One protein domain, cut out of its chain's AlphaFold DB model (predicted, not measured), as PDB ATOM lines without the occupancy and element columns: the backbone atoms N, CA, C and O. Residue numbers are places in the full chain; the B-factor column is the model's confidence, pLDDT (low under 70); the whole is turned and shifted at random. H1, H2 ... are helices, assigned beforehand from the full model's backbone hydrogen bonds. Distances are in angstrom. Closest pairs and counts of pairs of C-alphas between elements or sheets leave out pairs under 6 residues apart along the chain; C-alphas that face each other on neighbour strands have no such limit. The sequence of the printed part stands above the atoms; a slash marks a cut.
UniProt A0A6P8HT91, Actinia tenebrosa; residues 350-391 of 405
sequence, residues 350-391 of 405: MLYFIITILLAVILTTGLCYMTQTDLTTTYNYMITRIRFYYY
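This is residues 350 to 391 of the 405 residues of a protein of Actinia tenebrosa (UniProt A0A6P8HT91). Two straight helices meet near their ends as an open V, with H1 the longer arm and H2 folding back from its far end. The corner is at the tight link of residues 372 to 374, and the other ends of both arms stand free. The printed part has 42 residues with two named helices, H1 then H2, and no named strand; its class is all helix. It is loose, with a radius of gyration of the C-alphas of 11.7 A, and flat, spanning 32 by 25 by 11 A.

H1, residues 350 to 371, is 31.4 A long from first to last C-alpha and begins at C-alpha 350 (128.892, 113.390, 119.735). H2, residues 375 to 391, is 24.2 A long and ends at C-alpha 391 (144.292, 97.820, 110.535).

H1 and H2 are close but not clearly touching; their closest C-alphas, those of Cys 368 and Leu 375, are 6.8 A apart. They run opposite ways at a steep tilt of 46 degrees. In H1 and H2 every O i to N i+4 pair is within hydrogen-bond range.

The two C-alphas farthest apart, those of Met 350 and Gln 372, are 32.5 A apart. The printed part has no cut. Its mean pLDDT is 77.6, with residues 371 to 378 and residue 380 under 70.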
ATOM      1  N   MET A 350     127.645 113.033 119.045       88.19
ATOM      2  CA  MET A 350     128.892 113.390 119.735       88.19
ATOM      3  C   MET A 350     128.795 113.154 121.249       88.19
ATOM      4  O   MET A 350     129.706 112.567 121.829       88.19
ATOM      5  N   LEU A 351     127.687 113.545 121.889       87.62
ATOM      6  CA  LEU A 351     127.446 113.256 123.306       87.62
ATOM      7  C   LEU A 351     127.335 111.753 123.567       87.62
ATOM      8  O   LEU A 351     127.946 111.268 124.514       87.62
ATOM      9  N   TYR A 352     126.626 111.000 122.719       87.06
ATOM     10  CA  TYR A 352     126.561 109.541 122.826       87.06
ATOM     11  C   TYR A 352     127.956 108.902 122.731       87.06
ATOM     12  O   TYR A 352     128.311 108.082 123.575       87.06
ATOM     13  N   PHE A 353     128.783 109.330 121.773       87.81
ATOM     14  CA  PHE A 353     130.154 108.843 121.615       87.81
ATOM     15  C   PHE A 353     131.025 109.155 122.845       87.81
ATOM     16  O   PHE A 353     131.678 108.257 123.381       87.81
ATOM     17  N   ILE A 354     130.953 110.384 123.372       88.38
ATOM     18  CA  ILE A 354     131.630 110.782 124.619       88.38
ATOM     19  C   ILE A 354     131.153 109.923 125.802       88.38
ATOM     20  O   ILE A 354     131.979 109.426 126.563       88.38
ATOM     21  N   ILE A 355     129.845 109.684 125.937       88.94
ATOM     22  CA  ILE A 355     129.272 108.837 126.994       88.94
ATOM     23  C   ILE A 355     129.746 107.384 126.852       88.94
ATOM     24  O   ILE A 355     130.141 106.786 127.851       88.94
ATOM     25  N   THR A 356     129.792 106.814 125.641       88.94
ATOM     26  CA  THR A 356     130.317 105.448 125.442       88.94
ATOM     27  C   THR A 356     131.807 105.335 125.768       88.94
ATOM     28  O   THR A 356     132.213 104.340 126.364       88.94
ATOM     29  N   ILE A 357     132.612 106.364 125.474       86.50
ATOM     30  CA  ILE A 357     134.025 106.420 125.881       86.50
ATOM     31  C   ILE A 357     134.142 106.510 127.406       86.50
ATOM     32  O   ILE A 357     134.909 105.753 127.996       86.50
ATOM     33  N   LEU A 358     133.368 107.378 128.062       88.44
ATOM     34  CA  LEU A 358     133.375 107.506 129.523       88.44
ATOM     35  C   LEU A 358     132.952 106.201 130.209       88.44
ATOM     36  O   LEU A 358     133.625 105.764 131.139       88.44
ATOM     37  N   LEU A 359     131.905 105.532 129.720       87.62
ATOM     38  CA  LEU A 359     131.491 104.217 130.216       87.62
ATOM     39  C   LEU A 359     132.579 103.158 129.995       87.62
ATOM     40  O   LEU A 359     132.854 102.388 130.911       87.62
ATOM     41  N   ALA A 360     133.255 103.143 128.842       82.94
ATOM     42  CA  ALA A 360     134.371 102.230 128.592       82.94
ATOM     43  C   ALA A 360     135.573 102.502 129.523       82.94
ATOM     44  O   ALA A 360     136.183 101.558 130.028       82.94
ATOM     45  N   VAL A 361     135.891 103.769 129.812       85.06
ATOM     46  CA  VAL A 361     136.952 104.158 130.760       85.06
ATOM     47  C   VAL A 361     136.577 103.787 132.198       85.06
ATOM     48  O   VAL A 361     137.403 103.230 132.916       85.06
ATOM     49  N   ILE A 362     135.330 104.012 132.618       85.44
ATOM     50  CA  ILE A 362     134.839 103.612 133.945       85.44
ATOM     51  C   ILE A 362     134.853 102.083 134.089       85.44
ATOM     52  O   ILE A 362     135.337 101.572 135.096       85.44
ATOM     53  N   LEU A 363     134.388 101.342 133.079       82.62
ATOM     54  CA  LEU A 363     134.328  99.877 133.102       82.62
ATOM     55  C   LEU A 363     135.738  99.263 133.100       82.62
ATOM     56  O   LEU A 363     136.016  98.375 133.900       82.62
ATOM     57  N   THR A 364     136.665  99.780 132.285       78.81
ATOM     58  CA  THR A 364     138.075  99.342 132.315       78.81
ATOM     59  C   THR A 364     138.783  99.709 133.619       78.81
ATOM     60  O   THR A 364     139.524  98.879 134.139       78.81
ATOM     61  N   THR A 365     138.508 100.877 134.208       79.75
ATOM     62  CA  THR A 365     139.031 101.261 135.535       79.75
ATOM     63  C   THR A 365     138.468 100.361 136.640       79.75
ATOM     64  O   THR A 365     139.215  99.907 137.502       79.75
ATOM     65  N   GLY A 366     137.170 100.043 136.596       80.38
ATOM     66  CA  GLY A 366     136.507  99.141 137.543       80.38
ATOM     67  C   GLY A 366     137.014  97.699 137.451       80.38
ATOM     68  O   GLY A 366     137.265  97.078 138.481       80.38
ATOM     69  N   LEU A 367     137.251  97.192 136.236       73.94
ATOM     70  CA  LEU A 367     137.941  95.915 136.027       73.94
ATOM     71  C   LEU A 367     139.354  95.960 136.623       73.94
ATOM     72  O   LEU A 367     139.680  95.113 137.445       73.94
ATOM     73  N   CYS A 368     140.144  96.982 136.280       70.94
ATOM     74  CA  CYS A 368     141.522  97.160 136.751       70.94
ATOM     75  C   CYS A 368     141.627  97.220 138.288       70.94
ATOM     76  O   CYS A 368     142.576  96.688 138.866       70.94
ATOM     77  N   TYR A 369     140.637  97.831 138.951       77.19
ATOM     78  CA  TYR A 369     140.507  97.865 140.410       77.19
ATOM     79  C   TYR A 369     140.196  96.479 140.999       77.19
ATOM     80  O   TYR A 369     140.805  96.082 141.990       77.19
ATOM     81  N   MET A 370     139.295  95.717 140.368       73.75
ATOM     82  CA  MET A 370     138.930  94.362 140.803       73.75
ATOM     83  C   MET A 370     140.029  93.317 140.545       73.75
ATOM     84  O   MET A 370     140.064  92.303 141.238       73.75
ATOM     85  N   THR A 371     140.925  93.537 139.576       68.12
ATOM     86  CA  THR A 371     141.988  92.582 139.202       68.12
ATOM     87  C   THR A 371     143.375  92.899 139.769       68.12
ATOM     88  O   THR A 371     144.279  92.088 139.582       68.12
ATOM     89  N   GLN A 372     143.572  94.046 140.437       60.72
ATOM     90  CA  GLN A 372     144.887  94.540 140.903       60.72
ATOM     91  C   GLN A 372     145.996  94.482 139.827       60.72
ATOM     92  O   GLN A 372     147.152  94.165 140.100       60.72
ATOM     93  N   THR A 373     145.642  94.777 138.576       61.81
ATOM     94  CA  THR A 373     146.567  94.769 137.431       61.81
ATOM     95  C   THR A 373     147.092  96.164 137.119       61.81
ATOM     96  O   THR A 373     146.349  97.136 137.230       61.81
ATOM     97  N   ASP A 374     148.331  96.274 136.635       68.88
ATOM     98  CA  ASP A 374     148.903  97.564 136.242       68.88
ATOM     99  C   ASP A 374     148.123  98.245 135.104       68.88
ATOM    100  O   ASP A 374     147.865  97.677 134.032       68.88
ATOM    101  N   LEU A 375     147.793  99.520 135.331       65.50
ATOM    102  CA  LEU A 375     147.008 100.349 134.416       65.50
ATOM    103  C   LEU A 375     147.704 100.526 133.053       65.50
ATOM    104  O   LEU A 375     147.052 100.522 132.010       65.50
ATOM    105  N   THR A 376     149.035 100.626 133.054       66.00
ATOM    106  CA  THR A 376     149.883 100.765 131.857       66.00
ATOM    107  C   THR A 376     149.821  99.533 130.955       66.00
ATOM    108  O   THR A 376     149.655  99.666 129.742       66.00
ATOM    109  N   THR A 377     149.892  98.332 131.529       67.69
ATOM    110  CA  THR A 377     149.800  97.058 130.799       67.69
ATOM    111  C   THR A 377     148.426  96.903 130.149       67.69
ATOM    112  O   THR A 377     148.325  96.582 128.963       67.69
ATOM    113  N   THR A 378     147.365  97.228 130.893       68.50
ATOM    114  CA  THR A 378     145.976  97.195 130.404       68.50
ATOM    115  C   THR A 378     145.749  98.204 129.270       68.50
ATOM    116  O   THR A 378     145.145  97.870 128.248       68.50
ATOM    117  N   TYR A 379     146.292  99.417 129.396       72.81
ATOM    118  CA  TYR A 379     146.233 100.454 128.363       72.81
ATOM    119  C   TYR A 379     146.981 100.050 127.080       72.81
ATOM    120  O   TYR A 379     146.429 100.155 125.984       72.81
ATOM    121  N   ASN A 380     148.195  99.505 127.203       69.25
ATOM    122  CA  ASN A 380     148.984  99.024 126.063       69.25
ATOM    123  C   ASN A 380     148.303  97.854 125.331       69.25
ATOM    124  O   ASN A 380     148.322  97.799 124.097       69.25
ATOM    125  N   TYR A 381     147.647  96.950 126.064       75.88
ATOM    126  CA  TYR A 381     146.828  95.885 125.479       75.88
ATOM    127  C   TYR A 381     145.630  96.451 124.699       75.88
ATOM    128  O   TYR A 381     145.415  96.076 123.543       75.88
ATOM    129  N   MET A 382     144.900  97.416 125.272       75.69
ATOM    130  CA  MET A 382     143.782  98.076 124.587       75.69
ATOM    131  C   MET A 382     144.228  98.845 123.336       75.69
ATOM    132  O   MET A 382     143.600  98.689 122.290       75.69
ATOM    133  N   ILE A 383     145.339  99.590 123.383       76.31
ATOM    134  CA  ILE A 383     145.926 100.228 122.191       76.31
ATOM    135  C   ILE A 383     146.275  99.187 121.126       76.31
ATOM    136  O   ILE A 383     145.943  99.377 119.959       76.31
ATOM    137  N   THR A 384     146.907  98.075 121.508       73.44
ATOM    138  CA  THR A 384     147.293  97.016 120.563       73.44
ATOM    139  C   THR A 384     146.064  96.416 119.875       73.44
ATOM    140  O   THR A 384     146.052  96.261 118.653       73.44
ATOM    141  N   ARG A 385     144.988  96.170 120.633       79.94
ATOM    142  CA  ARG A 385     143.714  95.654 120.119       79.94
ATOM    143  C   ARG A 385     142.971  96.666 119.235       79.94
ATOM    144  O   ARG A 385     142.454  96.287 118.187       79.94
ATOM    145  N   ILE A 386     142.967  97.951 119.594       77.75
ATOM    146  CA  ILE A 386     142.408  99.029 118.759       77.75
ATOM    147  C   ILE A 386     143.218  99.176 117.463       77.75
ATOM    148  O   ILE A 386     142.631  99.290 116.390       77.75
ATOM    149  N   ARG A 387     144.555  99.098 117.527       77.12
ATOM    150  CA  ARG A 387     145.437  99.138 116.349       77.12
ATOM    151  C   ARG A 387     145.181  97.958 115.410       77.12
ATOM    152  O   ARG A 387     145.175  98.154 114.198       77.12
ATOM    153  N   PHE A 388     144.930  96.767 115.957       76.88
ATOM    154  CA  PHE A 388     144.530  95.588 115.187       76.88
ATOM    155  C   PHE A 388     143.187  95.803 114.475       76.88
ATOM    156  O   PHE A 388     143.125  95.665 113.255       76.88
ATOM    157  N   TYR A 389     142.134  96.222 115.188       78.00
ATOM    158  CA  TYR A 389     140.833  96.489 114.560       78.00
ATOM    159  C   TYR A 389     140.895  97.625 113.526       78.00
ATOM    160  O   TYR A 389     140.308  97.497 112.456       78.00
ATOM    161  N   TYR A 390     141.648  98.697 113.787       75.94
ATOM    162  CA  TYR A 390     141.869  99.764 112.809       75.94
ATOM    163  C   TYR A 390     142.549  99.235 111.538       75.94
ATOM    164  O   TYR A 390     142.080  99.499 110.433       75.94
ATOM    165  N   TYR A 391     143.610  98.432 111.677       72.56
ATOM    166  CA  TYR A 391     144.292  97.820 110.535       72.56
ATOM    167  C   TYR A 391     143.353  96.894 109.743       72.56
ATOM    168  O   TYR A 391     143.292  96.991 108.521       72.56
TER     169      TYR A 391